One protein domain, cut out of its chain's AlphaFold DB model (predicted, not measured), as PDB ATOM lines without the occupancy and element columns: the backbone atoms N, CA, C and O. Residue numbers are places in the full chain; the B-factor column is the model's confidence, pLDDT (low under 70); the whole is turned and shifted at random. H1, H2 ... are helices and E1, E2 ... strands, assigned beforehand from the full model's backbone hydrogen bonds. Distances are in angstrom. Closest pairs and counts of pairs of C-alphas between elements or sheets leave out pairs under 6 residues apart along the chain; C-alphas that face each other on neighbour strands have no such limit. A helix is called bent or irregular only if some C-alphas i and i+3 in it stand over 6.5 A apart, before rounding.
ATOM      1  N   ILE A  94     -10.601  57.901 -43.808       97.69
ATOM      2  CA  ILE A  94      -9.404  57.224 -44.307       97.69
ATOM      3  C   ILE A  94      -9.400  55.836 -43.675       97.69
ATOM      4  O   ILE A  94      -9.483  55.723 -42.454       97.69
ATOM      5  N   PHE A  95      -9.368  54.803 -44.508       97.69
ATOM      6  CA  PHE A  95      -9.247  53.425 -44.057       97.69
ATOM      7  C   PHE A  95      -7.798  52.981 -44.143       97.69
ATOM      8  O   PHE A  95      -7.137  53.264 -45.138       97.69
ATOM      9  N   ASP A  96      -7.352  52.255 -43.128       95.44
ATOM     10  CA  ASP A  96      -6.244  51.323 -43.289       95.44
ATOM     11  C   ASP A  96      -6.707  50.095 -44.106       95.44
ATOM     12  O   ASP A  96      -7.915  49.890 -44.282       95.44
ATOM     13  N   LEU A  97      -5.785  49.297 -44.644       94.38
ATOM     14  CA  LEU A  97      -6.107  48.135 -45.478       94.38
ATOM     15  C   LEU A  97      -6.121  46.832 -44.677       94.38
ATOM     16  O   LEU A  97      -7.178  46.198 -44.541       94.38
ATOM     17  N   ASP A  98      -4.946  46.443 -44.201       90.88
ATOM     18  CA  ASP A  98      -4.672  45.134 -43.623       90.88
ATOM     19  C   ASP A  98      -5.292  45.065 -42.226       90.88
ATOM     20  O   ASP A  98      -5.225  46.008 -41.442       90.88
ATOM     21  N   ASP A  99      -6.048  44.000 -41.977       90.38
ATOM     22  CA  ASP A  99      -6.819  43.763 -40.747       90.38
ATOM     23  C   ASP A  99      -7.825  44.880 -40.367       90.38
ATOM     24  O   ASP A  99      -8.444  44.860 -39.301       90.38
ATOM     25  N   THR A 100      -8.093  45.805 -41.299       95.31
ATOM     26  CA  THR A 100      -9.140  46.837 -41.216       95.31
ATOM     27  C   THR A 100     -10.224  46.630 -42.275       95.31
ATOM     28  O   THR A 100     -11.423  46.603 -41.970       95.31
ATOM     29  N   LEU A 101      -9.825  46.462 -43.537       96.81
ATOM     30  CA  LEU A 101     -10.729  46.168 -44.649       96.81
ATOM     31  C   LEU A 101     -10.654  44.709 -45.080       96.81
ATOM     32  O   LEU A 101     -11.690  44.142 -45.444       96.81
ATOM     33  N   LEU A 102      -9.461  44.118 -45.063       96.25
ATOM     34  CA  LEU A 102      -9.190  42.751 -45.496       96.25
ATOM     35  C   LEU A 102      -8.741  41.885 -44.319       96.25
ATOM     36  O   LEU A 102      -8.059  42.358 -43.425       96.25
ATOM     37  N   ASP A 103      -9.139  40.617 -44.334       94.56
ATOM     38  CA  ASP A 103      -8.671  39.595 -43.395       94.56
ATOM     39  C   ASP A 103      -7.337  39.025 -43.894       94.56
ATOM     40  O   ASP A 103      -7.301  38.003 -44.591       94.56
ATOM     41  N   THR A 104      -6.259  39.761 -43.636       91.56
ATOM     42  CA  THR A 104      -4.897  39.446 -44.081       91.56
ATOM     43  C   THR A 104      -4.149  38.584 -43.078       91.56
ATOM     44  O   THR A 104      -3.431  37.666 -43.492       91.56
ATOM     45  N   GLU A 105      -4.369  38.798 -41.781       89.38
ATOM     46  CA  GLU A 105      -3.789  37.999 -40.704       89.38
ATOM     47  C   GLU A 105      -4.180  36.523 -40.848       89.38
ATOM     48  O   GLU A 105      -3.318  35.640 -40.903       89.38
ATOM     49  N   SER A 106      -5.477  36.230 -41.012       90.88
ATOM     50  CA  SER A 106      -5.950  34.842 -41.049       90.88
ATOM     51  C   SER A 106      -5.423  34.063 -42.247       90.88
ATOM     52  O   SER A 106      -5.204  32.854 -42.134       90.88
ATOM     53  N   VAL A 107      -5.250  34.720 -43.400       92.06
ATOM     54  CA  VAL A 107      -4.748  34.053 -44.607       92.06
ATOM     55  C   VAL A 107      -3.233  33.929 -44.602       92.06
ATOM     56  O   VAL A 107      -2.720  32.955 -45.137       92.06
ATOM     57  N   THR A 108      -2.507  34.857 -43.985       91.00
ATOM     58  CA  THR A 108      -1.035  34.801 -43.914       91.00
ATOM     59  C   THR A 108      -0.558  33.885 -42.788       91.00
ATOM     60  O   THR A 108       0.556  33.356 -42.830       91.00
ATOM     61  N   ARG A 109      -1.426  33.608 -41.807       89.00
ATOM     62  CA  ARG A 109      -1.156  32.644 -40.744       89.00
ATOM     63  C   ARG A 109      -0.737  31.292 -41.325       89.00
ATOM     64  O   ARG A 109      -1.480  30.653 -42.065       89.00
ATOM     65  N   GLY A 110       0.454  30.851 -40.937       90.94
ATOM     66  CA  GLY A 110       1.040  29.582 -41.368       90.94
ATOM     67  C   GLY A 110       2.033  29.697 -42.522       90.94
ATOM     68  O   GLY A 110       2.869  28.810 -42.640       90.94
ATOM     69  N   VAL A 111       2.050  30.797 -43.289       95.50
ATOM     70  CA  VAL A 111       3.018  30.976 -44.391       95.50
ATOM     71  C   VAL A 111       4.456  30.876 -43.887       95.50
ATOM     72  O   VAL A 111       5.264  30.151 -44.464       95.50
ATOM     73  N   LEU A 112       4.767  31.545 -42.773       95.88
ATOM     74  CA  LEU A 112       6.091  31.450 -42.164       95.88
ATOM     75  C   LEU A 112       6.420  30.015 -41.737       95.88
ATOM     76  O   LEU A 112       7.541  29.559 -41.931       95.88
ATOM     77  N   ASN A 113       5.459  29.291 -41.165       96.38
ATOM     78  CA  ASN A 113       5.694  27.920 -40.730       96.38
ATOM     79  C   ASN A 113       5.961  26.987 -41.923       96.38
ATOM     80  O   ASN A 113       6.883  26.180 -41.866       96.38
ATOM     81  N   ASP A 114       5.205  27.138 -43.013       95.69
ATOM     82  CA  ASP A 114       5.413  26.392 -44.258       95.69
ATOM     83  C   ASP A 114       6.792  26.692 -44.862       95.69
ATOM     84  O   ASP A 114       7.492  25.785 -45.315       95.69
ATOM     85  N   PHE A 115       7.212  27.958 -44.824       97.25
ATOM     86  CA  PHE A 115       8.542  28.375 -45.252       97.25
ATOM     87  C   PHE A 115       9.642  27.750 -44.379       97.25
ATOM     88  O   PHE A 115      10.559  27.109 -44.897       97.25
ATOM     89  N   LEU A 116       9.536  27.864 -43.053       97.75
ATOM     90  CA  LEU A 116      10.517  27.332 -42.099       97.75
ATOM     91  C   LEU A 116      10.622  25.802 -42.140       97.75
ATOM     92  O   LEU A 116      11.708  25.260 -41.918       97.75
ATOM     93  N   ALA A 117       9.539  25.102 -42.487       97.19
ATOM     94  CA  ALA A 117       9.543  23.651 -42.636       97.19
ATOM     95  C   ALA A 117      10.542  23.173 -43.705       97.19
ATOM     96  O   ALA A 117      11.128  22.101 -43.554       97.19
ATOM     97  N   THR A 118      10.821  23.988 -44.733       96.44
ATOM     98  CA  THR A 118      11.845  23.682 -45.753       96.44
ATOM     99  C   THR A 118      13.270  23.651 -45.183       96.44
ATOM    100  O   THR A 118      14.147  22.998 -45.746       96.44
ATOM    101  N   TYR A 119      13.480  24.276 -44.020       97.12
ATOM    102  CA  TYR A 119      14.728  24.279 -43.252       97.12
ATOM    103  C   TYR A 119      14.688  23.336 -42.038       97.12
ATOM    104  O   TYR A 119      15.590  23.381 -41.200       97.12
ATOM    105  N   GLY A 120      13.645  22.506 -41.905       97.38
ATOM    106  CA  GLY A 120      13.460  21.626 -40.746       97.38
ATOM    107  C   GLY A 120      13.140  22.378 -39.450       97.38
ATOM    108  O   GLY A 120      13.504  21.917 -38.369       97.38
ATOM    109  N   LYS A 121      12.508  23.554 -39.551       97.12
ATOM    110  CA  LYS A 121      12.170  24.442 -38.427       97.12
ATOM    111  C   LYS A 121      10.661  24.695 -38.376       97.12
ATOM    112  O   LYS A 121       9.948  24.425 -39.338       97.12
ATOM    113  N   SER A 122      10.181  25.235 -37.261       96.06
ATOM    114  CA  SER A 122       8.782  25.633 -37.061       96.06
ATOM    115  C   SER A 122       8.712  27.037 -36.478       96.06
ATOM    116  O   SER A 122       9.607  27.421 -35.724       96.06
ATOM    117  N   ALA A 123       7.653  27.776 -36.804       94.75
ATOM    118  CA  ALA A 123       7.449  29.112 -36.254       94.75
ATOM    119  C   ALA A 123       7.174  29.049 -34.739       94.75
ATOM    120  O   ALA A 123       6.407  28.207 -34.270       94.75
ATOM    121  N   ASP A 124       7.800  29.949 -33.993       94.25
ATOM    122  CA  ASP A 124       7.649  30.141 -32.557       94.25
ATOM    123  C   ASP A 124       6.670  31.292 -32.302       94.25
ATOM    124  O   ASP A 124       6.944  32.440 -32.646       94.25
ATOM    125  N   ALA A 125       5.525  30.974 -31.698       90.94
ATOM    126  CA  ALA A 125       4.447  31.931 -31.484       90.94
ATOM    127  C   ALA A 125       4.848  33.125 -30.599       90.94
ATOM    128  O   ALA A 125       4.377  34.230 -30.854       90.94
ATOM    129  N   GLU A 126       5.717  32.928 -29.603       92.31
ATOM    130  CA  GLU A 126       6.166  34.011 -28.718       92.31
ATOM    131  C   GLU A 126       7.068  34.985 -29.483       92.31
ATOM    132  O   GLU A 126       6.935  36.204 -29.362       92.31
ATOM    133  N   LYS A 127       7.934  34.453 -30.357       92.38
ATOM    134  CA  LYS A 127       8.733  35.291 -31.255       92.38
ATOM    135  C   LYS A 127       7.852  36.050 -32.242       92.38
ATOM    136  O   LYS A 127       8.091  37.232 -32.452       92.38
ATOM    137  N   GLU A 128       6.843  35.405 -32.833       90.50
ATOM    138  CA  GLU A 128       5.942  36.076 -33.782       90.50
ATOM    139  C   GLU A 128       5.129  37.201 -33.121       90.50
ATOM    140  O   GLU A 128       5.002  38.279 -33.702       90.50
ATOM    141  N   GLU A 129       4.646  37.006 -31.890       89.44
ATOM    142  CA  GLU A 129       3.973  38.062 -31.122       89.44
ATOM    143  C   GLU A 129       4.908  39.254 -30.858       89.44
ATOM    144  O   GLU A 129       4.517  40.412 -31.025       89.44
ATOM    145  N   GLY A 130       6.176  38.984 -30.536       90.12
ATOM    146  CA  GLY A 130       7.198  40.014 -30.339       90.12
ATOM    147  C   GLY A 130       7.555  40.820 -31.596       90.12
ATOM    148  O   GLY A 130       8.178  41.876 -31.476       90.12
ATOM    149  N   ARG A 131       7.166  40.357 -32.793       89.38
ATOM    150  CA  ARG A 131       7.435  41.044 -34.069       89.38
ATOM    151  C   ARG A 131       6.279  41.906 -34.577       89.38
ATOM    152  O   ARG A 131       6.415  42.560 -35.613       89.38
ATOM    153  N   LEU A 132       5.150  41.950 -33.867       86.56
ATOM    154  CA  LEU A 132       4.015  42.789 -34.254       86.56
ATOM    155  C   LEU A 132       4.419  44.272 -34.330       86.56
ATOM    156  O   LEU A 132       5.021  44.824 -33.411       86.56
ATOM    157  N   GLY A 133       4.069  44.924 -35.441       84.94
ATOM    158  CA  GLY A 133       4.359  46.342 -35.683       84.94
ATOM    159  C   GLY A 133       5.768  46.652 -36.202       84.94
ATOM    160  O   GLY A 133       6.069  47.823 -36.430       84.94
ATOM    161  N   GLN A 134       6.619  45.643 -36.414       90.56
ATOM    162  CA  GLN A 134       7.915  45.823 -37.073       90.56
ATOM    163  C   GLN A 134       7.757  46.144 -38.564       90.56
ATOM    164  O   GLN A 134       6.804  45.719 -39.218       90.56
ATOM    165  N   SER A 135       8.733  46.861 -39.124       89.69
ATOM    166  CA  SER A 135       8.850  46.996 -40.579       89.69
ATOM    167  C   SER A 135       9.205  45.657 -41.233       89.69
ATOM    168  O   SER A 135       9.808  44.785 -40.604       89.69
ATOM    169  N   HIS A 136       8.905  45.502 -42.528       87.25
ATOM    170  CA  HIS A 136       9.237  44.278 -43.276       87.25
ATOM    171  C   HIS A 136      10.724  43.909 -43.179       87.25
ATOM    172  O   HIS A 136      11.060  42.739 -43.004       87.25
ATOM    173  N   SER A 137      11.626  44.893 -43.235       91.44
ATOM    174  CA  SER A 137      13.068  44.643 -43.123       91.44
ATOM    175  C   SER A 137      13.492  44.186 -41.727       91.44
ATOM    176  O   SER A 137      14.326  43.290 -41.619       91.44
ATOM    177  N   GLU A 138      12.924  44.768 -40.666       94.94
ATOM    178  CA  GLU A 138      13.180  44.335 -39.282       94.94
ATOM    179  C   GLU A 138      12.638  42.924 -39.044       94.94
ATOM    180  O   GLU A 138      13.349  42.078 -38.501       94.94
ATOM    181  N   TYR A 139      11.425  42.653 -39.529       93.88
ATOM    182  CA  TYR A 139      10.797  41.341 -39.458       93.88
ATOM    183  C   TYR A 139      11.650  40.281 -40.168       93.88
ATOM    184  O   TYR A 139      12.020  39.273 -39.567       93.88
ATOM    185  N   ALA A 140      12.031  40.524 -41.428       95.25
ATOM    186  CA  ALA A 140      12.857  39.611 -42.219       95.25
ATOM    187  C   ALA A 140      14.221  39.340 -41.567       95.25
ATOM    188  O   ALA A 140      14.635  38.185 -41.452       95.25
ATOM    189  N   ALA A 141      14.901  40.391 -41.094       96.44
ATOM    190  CA  ALA A 141      16.169  40.256 -40.384       96.44
ATOM    191  C   ALA A 141      16.018  39.420 -39.102       96.44
ATOM    192  O   ALA A 141      16.843  38.545 -38.838       96.44
ATOM    193  N   GLY A 142      14.940  39.650 -38.343       96.31
ATOM    194  CA  GLY A 142      14.602  38.880 -37.150       96.31
ATOM    195  C   GLY A 142      14.388  37.400 -37.460       96.31
ATOM    196  O   GLY A 142      14.989  36.554 -36.809       96.31
ATOM    197  N   ILE A 143      13.615  37.067 -38.498       97.31
ATOM    198  CA  ILE A 143      13.402  35.674 -38.922       97.31
ATOM    199  C   ILE A 143      14.724  34.991 -39.296       97.31
ATOM    200  O   ILE A 143      15.006  33.886 -38.832       97.31
ATOM    201  N   ILE A 144      15.566  35.638 -40.103       98.00
ATOM    202  CA  ILE A 144      16.858  35.065 -40.505       98.00
ATOM    203  C   ILE A 144      17.729  34.779 -39.276       98.00
ATOM    204  O   ILE A 144      18.263  33.674 -39.149       98.00
ATOM    205  N   ALA A 145      17.838  35.743 -38.359       97.00
ATOM    206  CA  ALA A 145      18.654  35.619 -37.155       97.00
ATOM    207  C   ALA A 145      18.101  34.563 -36.183       97.00
ATOM    208  O   ALA A 145      18.826  33.657 -35.771       97.00
ATOM    209  N   ASP A 146      16.811  34.634 -35.857       96.50
ATOM    210  CA  ASP A 146      16.181  33.822 -34.814       96.50
ATOM    211  C   ASP A 146      16.082  32.342 -35.162       96.50
ATOM    212  O   ASP A 146      16.021  31.495 -34.263       96.50
ATOM    213  N   TYR A 147      16.039  32.035 -36.457       96.88
ATOM    214  CA  TYR A 147      15.987  30.672 -36.965       96.88
ATOM    215  C   TYR A 147      17.324  30.225 -37.572       96.88
ATOM    216  O   TYR A 147      17.448  29.056 -37.938       96.88
ATOM    217  N   GLY A 148      18.341  31.092 -37.627       97.06
ATOM    218  CA  GLY A 148      19.664  30.778 -38.173       97.06
ATOM    219  C   GLY A 148      19.596  30.342 -39.637       97.06
ATOM    220  O   GLY A 148      20.131  29.290 -39.994       97.06
ATOM    221  N   LEU A 149      18.855  31.091 -40.456       97.94
ATOM    222  CA  LEU A 149      18.665  30.773 -41.870       97.94
ATOM    223  C   LEU A 149      19.899  31.191 -42.683       97.94
ATOM    224  O   LEU A 149      20.414  32.290 -42.480       97.94
ATOM    225  N   PRO A 150      20.367  30.365 -43.634       97.12
ATOM    226  CA  PRO A 150      21.501  30.698 -44.492       97.12
ATOM    227  C   PRO A 150      21.050  31.566 -45.680       97.12
ATOM    228  O   PRO A 150      21.264  31.193 -46.828       97.12
ATOM    229  N   LEU A 151      20.368  32.679 -45.402       97.69
ATOM    230  CA  LEU A 151      19.818  33.591 -46.405       97.69
ATOM    231  C   LEU A 151      20.189  35.037 -46.083       97.69
ATOM    232  O   LEU A 151      20.261  35.437 -44.921       97.69
ATOM    233  N   THR A 152      20.350  35.838 -47.125       97.56
ATOM    234  CA  THR A 152      20.311  37.300 -47.047       97.56
ATOM    235  C   THR A 152      18.864  37.807 -46.928       97.56
ATOM    236  O   THR A 152      17.906  37.067 -47.158       97.56
ATOM    237  N   LEU A 153      18.680  39.091 -46.581       96.00
ATOM    238  CA  LEU A 153      17.346  39.719 -46.533       96.00
ATOM    239  C   LEU A 153      16.615  39.655 -47.883       96.00
ATOM    240  O   LEU A 153      15.394  39.485 -47.915       96.00
ATOM    241  N   GLU A 154      17.359  39.820 -48.977       95.88
ATOM    242  CA  GLU A 154      16.823  39.797 -50.338       95.88
ATOM    243  C   GLU A 154      16.363  38.386 -50.706       95.88
ATOM    244  O   GLU A 154      15.190  38.200 -51.016       95.88
ATOM    245  N   GLU A 155      17.218  37.375 -50.518       97.62
ATOM    246  CA  GLU A 155      16.867  35.974 -50.796       97.62
ATOM    247  C   GLU A 155      15.681  35.493 -49.946       97.62
ATOM    248  O   GLU A 155      14.807  34.781 -50.440       97.62
ATOM    249  N   TYR A 156      15.606  35.900 -48.673       97.19
ATOM    250  CA  TYR A 156      14.439  35.612 -47.834       97.19
ATOM    251  C   TYR A 156      13.165  36.246 -48.398       97.19
ATOM    252  O   TYR A 156      12.134  35.577 -48.498       97.19
ATOM    253  N   SER A 157      13.231  37.524 -48.777       94.56
ATOM    254  CA  SER A 157      12.079  38.252 -49.314       94.56
ATOM    255  C   SER A 157      11.596  37.628 -50.625       94.56
ATOM    256  O   SER A 157      10.400  37.387 -50.776       94.56
ATOM    257  N   GLU A 158      12.515  37.287 -51.530       95.94
ATOM    258  CA  GLU A 158      12.210  36.598 -52.788       95.94
ATOM    259  C   GLU A 158      11.595  35.213 -52.562       95.94
ATOM    260  O   GLU A 158      10.641  34.837 -53.248       95.94
ATOM    261  N   ALA A 159      12.100  34.460 -51.582       96.19
ATOM    262  CA  ALA A 159      11.618  33.115 -51.300       96.19
ATOM    263  C   ALA A 159      10.224  33.107 -50.648       96.19
ATOM    264  O   ALA A 159       9.394  32.253 -50.978       96.19
ATOM    265  N   ILE A 160       9.938  34.047 -49.740       95.50
ATOM    266  CA  ILE A 160       8.663  34.071 -49.008       95.50
ATOM    267  C   ILE A 160       7.540  34.785 -49.771       95.50
ATOM    268  O   ILE A 160       6.368  34.427 -49.620       95.50
ATOM    269  N   PHE A 161       7.869  35.755 -50.631       94.00
ATOM    270  CA  PHE A 161       6.892  36.521 -51.410       94.00
ATOM    271  C   PHE A 161       5.869  35.665 -52.183       94.00
ATOM    272  O   PHE A 161       4.671  35.909 -52.026       94.00
ATOM    273  N   PRO A 162       6.247  34.635 -52.970       95.25
ATOM    274  CA  PRO A 162       5.264  33.826 -53.694       95.25
ATOM    275  C   PRO A 162       4.318  33.046 -52.767       95.25
ATOM    276  O   PRO A 162       3.161  32.809 -53.130       95.25
ATOM    277  N   LEU A 163       4.773  32.663 -51.567       95.50
ATOM    278  CA  LEU A 163       3.934  31.995 -50.567       95.50
ATOM    279  C   LEU A 163       2.899  32.968 -49.992       95.50
ATOM    280  O   LEU A 163       1.708  32.649 -49.952       95.50
ATOM    281  N   ASN A 164       3.344  34.176 -49.634       93.56
ATOM    282  CA  ASN A 164       2.477  35.261 -49.182       93.56
ATOM    283  C   ASN A 164       1.448  35.639 -50.251       93.56
ATOM    284  O   ASN A 164       0.249  35.615 -49.979       93.56
ATOM    285  N   LEU A 165       1.884  35.873 -51.493       93.50
ATOM    286  CA  LEU A 165       1.011  36.238 -52.611       93.50
ATOM    287  C   LEU A 165      -0.105  35.208 -52.828       93.50
ATOM    288  O   LEU A 165      -1.278  35.563 -52.969       93.50
ATOM    289  N   LYS A 166       0.238  33.914 -52.804       95.00
ATOM    290  CA  LYS A 166      -0.737  32.821 -52.918       95.00
ATOM    291  C   LYS A 166      -1.755  32.828 -51.774       95.00
ATOM    292  O   LYS A 166      -2.896  32.398 -51.968       95.00
ATOM    293  N   SER A 167      -1.360  33.277 -50.587       94.38
ATOM    294  CA  SER A 167      -2.264  33.390 -49.447       94.38
ATOM    295  C   SER A 167      -3.126  34.645 -49.495       94.38
ATOM    296  O   SER A 167      -4.341  34.544 -49.329       94.38
ATOM    297  N   TRP A 168      -2.556  35.802 -49.830       93.06
ATOM    298  CA  TRP A 168      -3.286  37.067 -49.965       93.06
ATOM    299  C   TRP A 168      -4.373  37.022 -51.041       93.06
ATOM    300  O   TRP A 168      -5.429  37.624 -50.870       93.06
ATOM    301  N   GLN A 169      -4.207  36.215 -52.095       93.75
ATOM    302  CA  GLN A 169      -5.274  35.953 -53.077       93.75
ATOM    303  C   GLN A 169      -6.559  35.368 -52.462       93.75
ATOM    304  O   GLN A 169      -7.626  35.420 -53.076       93.75
ATOM    305  N   LYS A 170      -6.475  34.798 -51.256       94.38
ATOM    306  CA  LYS A 170      -7.615  34.247 -50.514       94.38
ATOM    307  C   LYS A 170      -8.221  35.252 -49.534       94.38
ATOM    308  O   LYS A 170      -9.266  34.933 -48.959       94.38
ATOM    309  N   ALA A 171      -7.595  36.417 -49.330       95.44
ATOM    310  CA  ALA A 171      -8.053  37.438 -48.396       95.44
ATOM    311  C   ALA A 171      -9.472  37.889 -48.754       95.44
ATOM    312  O   ALA A 171      -9.821  38.121 -49.918       95.44
ATOM    313  N   LYS A 172     -10.321  37.996 -47.735       96.00
ATOM    314  CA  LYS A 172     -11.716  38.417 -47.887       96.00
ATOM    315  C   LYS A 172     -11.941  39.702 -47.110       96.00
ATOM    316  O   LYS A 172     -11.288  39.915 -46.097       96.00
ATOM    317  N   PRO A 173     -12.901  40.540 -47.529       97.44
ATOM    318  CA  PRO A 173     -13.272  41.685 -46.721       97.44
ATOM    319  C   PRO A 173     -13.779  41.260 -45.346       97.44
ATOM    320  O   PRO A 173     -14.589  40.330 -45.262       97.44
ATOM    321  N   LEU A 174     -13.369  41.988 -44.310       97.31
ATOM    322  CA  LEU A 174     -13.816  41.735 -42.946       97.31
ATOM    323  C   LEU A 174     -15.342  41.915 -42.803       97.31
ATOM    324  O   LEU A 174     -15.985  42.639 -43.588       97.31
ATOM    325  N   PRO A 175     -15.973  41.258 -41.810       98.06
ATOM    326  CA  PRO A 175     -17.408  41.356 -41.588       98.06
ATOM    327  C   PRO A 175     -17.887  42.811 -41.478       98.06
ATOM    328  O   PRO A 175     -17.427  43.594 -40.658       98.06
ATOM    329  N   GLY A 176     -18.860  43.185 -42.311       97.56
ATOM    330  CA  GLY A 176     -19.445  44.530 -42.300       97.56
ATOM    331  C   GLY A 176     -18.735  45.569 -43.175       97.56
ATOM    332  O   GLY A 176     -19.392  46.547 -43.536       97.56
ATOM    333  N   VAL A 177     -17.502  45.330 -43.637       98.12
ATOM    334  CA  VAL A 177     -16.751  46.259 -44.512       98.12
ATOM    335  C   VAL A 177     -17.548  46.618 -45.764       98.12
ATOM    336  O   VAL A 177     -17.783  47.788 -46.064       98.12
ATOM    337  N   ARG A 178     -18.090  45.609 -46.459       97.94
ATOM    338  CA  ARG A 178     -18.909  45.832 -47.665       97.94
ATOM    339  C   ARG A 178     -20.153  46.682 -47.391       97.94
ATOM    340  O   ARG A 178     -20.571  47.439 -48.262       97.94
ATOM    341  N   ARG A 179     -20.771  46.542 -46.213       98.50
ATOM    342  CA  ARG A 179     -21.945  47.332 -45.809       98.50
ATOM    343  C   ARG A 179     -21.537  48.771 -45.501       98.50
ATOM    344  O   ARG A 179     -22.215  49.688 -45.955       98.50
ATOM    345  N   LEU A 180     -20.436  48.953 -44.771       98.12
ATOM    346  CA  LEU A 180     -19.901  50.255 -44.380       98.12
ATOM    347  C   LEU A 180     -19.503  51.089 -45.598       98.12
ATOM    348  O   LEU A 180     -20.016  52.190 -45.769       98.12
ATOM    349  N   LEU A 181     -18.674  50.539 -46.489       97.94
ATOM    350  CA  LEU A 181     -18.222  51.249 -47.688       97.94
ATOM    351  C   LEU A 181     -19.401  51.654 -48.582       97.94
ATOM    352  O   LEU A 181     -19.470  52.793 -49.039       97.94
ATOM    353  N   LYS A 182     -20.387  50.761 -48.770       98.19
ATOM    354  CA  LYS A 182     -21.625  51.084 -49.502       98.19
ATOM    355  C   LYS A 182     -22.416  52.208 -48.837       98.19
ATOM    356  O   LYS A 182     -22.937  53.070 -49.536       98.19
ATOM    357  N   HIS A 183     -22.534  52.192 -47.510       98.19
ATOM    358  CA  HIS A 183     -23.252  53.224 -46.767       98.19
ATOM    359  C   HIS A 183     -22.564  54.587 -46.892       98.19
ATOM    360  O   HIS A 183     -23.225  55.564 -47.231       98.19
ATOM    361  N   LEU A 184     -21.252  54.651 -46.672       97.31
ATOM    362  CA  LEU A 184     -20.491  55.900 -46.755       97.31
ATOM    363  C   LEU A 184     -20.516  56.478 -48.172       97.31
ATOM    364  O   LEU A 184     -20.832  57.653 -48.348       97.31
ATOM    365  N   HIS A 185     -20.309  55.630 -49.183       96.62
ATOM    366  CA  HIS A 185     -20.393  56.038 -50.582       96.62
ATOM    367  C   HIS A 185     -21.796  56.556 -50.940       96.62
ATOM    368  O   HIS A 185     -21.923  57.633 -51.516       96.62
ATOM    369  N   LYS A 186     -22.865  55.850 -50.539       97.94
ATOM    370  CA  LYS A 186     -24.249  56.293 -50.791       97.94
ATOM    371  C   LYS A 186     -24.553  57.666 -50.173       97.94
ATOM    372  O   LYS A 186     -25.357  58.405 -50.730       97.94
ATOM    373  N   ASN A 187     -23.933  58.000 -49.042       97.19
ATOM    374  CA  ASN A 187     -24.109  59.286 -48.363       97.19
ATOM    375  C   ASN A 187     -23.113  60.364 -48.825       97.19
ATOM    376  O   ASN A 187     -23.055  61.432 -48.222       97.19
ATOM    377  N   GLY A 188     -22.327  60.106 -49.875       96.25
ATOM    378  CA  GLY A 188     -21.392  61.085 -50.428       96.25
ATOM    379  C   GLY A 188     -20.208  61.410 -49.515       96.25
ATOM    380  O   GLY A 188     -19.597  62.462 -49.682       96.25
ATOM    381  N   VAL A 189     -19.879  60.536 -48.556       97.06
ATOM    382  CA  VAL A 189     -18.718  60.723 -47.677       97.06
ATOM    383  C   VAL A 189     -17.440  60.439 -48.478       97.06
ATOM    384  O   VAL A 189     -17.317  59.339 -49.021       97.06
ATOM    385  N   PRO A 190     -16.479  61.380 -48.560       97.94
ATOM    386  CA  PRO A 190     -15.182  61.137 -49.182       97.94
ATOM    387  C   PRO A 190     -14.419  60.014 -48.475       97.94
ATOM    388  O   PRO A 190     -14.303  60.014 -47.248       97.94
ATOM    389  N   LEU A 191     -13.890  59.076 -49.264       97.88
ATOM    390  CA  LEU A 191     -13.145  57.911 -48.794       97.88
ATOM    391  C   LEU A 191     -11.725  57.929 -49.356       97.88
ATOM    392  O   LEU A 191     -11.539  58.216 -50.540       97.88
ATOM    393  N   ALA A 192     -10.749  57.569 -48.529       97.31
ATOM    394  CA  ALA A 192      -9.381  57.289 -48.947       97.31
ATOM    395  C   ALA A 192      -8.885  55.983 -48.314       97.31
ATOM    396  O   ALA A 192      -9.442  55.520 -47.315       97.31
ATOM    397  N   LEU A 193      -7.844  55.410 -48.910       96.69
ATOM    398  CA  LEU A 193      -7.119  54.255 -48.393       96.69
ATOM    399  C   LEU A 193      -5.695  54.700 -48.047       96.69
ATOM    400  O   LEU A 193      -5.069  55.399 -48.841       96.69
ATOM    401  N   ALA A 194      -5.212  54.296 -46.882       95.44
ATOM    402  CA  ALA A 194      -3.820  54.367 -46.473       95.44
ATOM    403  C   ALA A 194      -3.349  52.933 -46.222       95.44
ATOM    404  O   ALA A 194      -4.096  52.136 -45.670       95.44
TER     405      ALA A 194
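What this domain is: This is residues 94 to 194 of the 198 residues of an uncharacterized protein of Aegilops tauschii subsp. strangulata (UniProt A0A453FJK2). This is a loose rod with a helical body at one end and a small, thin part at the other. In the body, H1 and H2 pack on the later part of the kinked helix H5, H4 crosses near its beginning, and H3 sits near H4; the other end holds H6 and the short strand E1, which pairs in parallel with the first two printed residues, 94 to 95. Two unnamed stretches, residues 96 to 104 and 169 to 176, run between the two ends. The printed part has 101 residues, with six named helices and then one named strand in the order H1, H2, H3, H4, H5, H6, E1; the class is mostly helix. The radius of gyration of the C-alphas is 16.8 A, and the C-alphas span 54 by 25 by 21 A.

How they stand to each other: The hub is H5, residues 153 to 168, which touches three helices and has a kink of 37 degrees near residue 162. It is only just irregular: C-alphas 159 and 162 are 6.8 A apart. With residues 160 to 167 alone it touches H2, residues 111 to 117, at a steep tilt of 56 degrees, opposite ways; the closest C-alphas, of Val 111 and Leu 163, are 6.3 A apart. With residues 164 to 168 alone it touches H1, residues 105 to 108, where the closest C-alphas, of Val 107 and Ser 167, are 5.5 A apart. With residues 153 to 157 alone it touches H4, residues 136 to 147, about perpendicular at 74 degrees; the closest C-alphas, of Ala 140 and Leu 153, are 6.2 A apart. H3, residues 125 to 130, touches no helix but is near H4. H6, residues 177 to 186, touches no helix. The closest C-alphas of H6 and E1, residues 191 to 193, are those of His 185 and Leu 191, 7.7 A apart. E1 pairs with no named strand, but its residues 192 to 193 pair in parallel with residues 94 to 95. In H2, H3, H4 and H6 every O i to N i+4 pair is within hydrogen-bond range, in H5 10 of 12 are, and H1 is too short for such a pair.

Where its parts are: H5 is 21.1 A long, from C-alpha 153 at (17.346, 39.719, -46.533) to C-alpha 168 at (-3.286, 37.067, -49.965). H4 is 16.4 A and H6 14.0 A long. H2 is 10.0 A, H3 8.6 A, E1 7.1 A and H1 5.3 A long; H1 begins with C-alpha 105 at (-3.789, 37.999, -40.704).

The domain as a whole: The two C-alphas farthest apart, those of Pro 150 and Asn 187, are 54.0 A apart, while those of Ile 94 and Ala 194, the first and last printed, are 6.6 A apart. Residues 182 to 188, of which 182 to 186 belong to H6, stand free. The printed part has no cut, and no link is long. The mean pLDDT of the printed part is 95.0, and no printed residue is under 70.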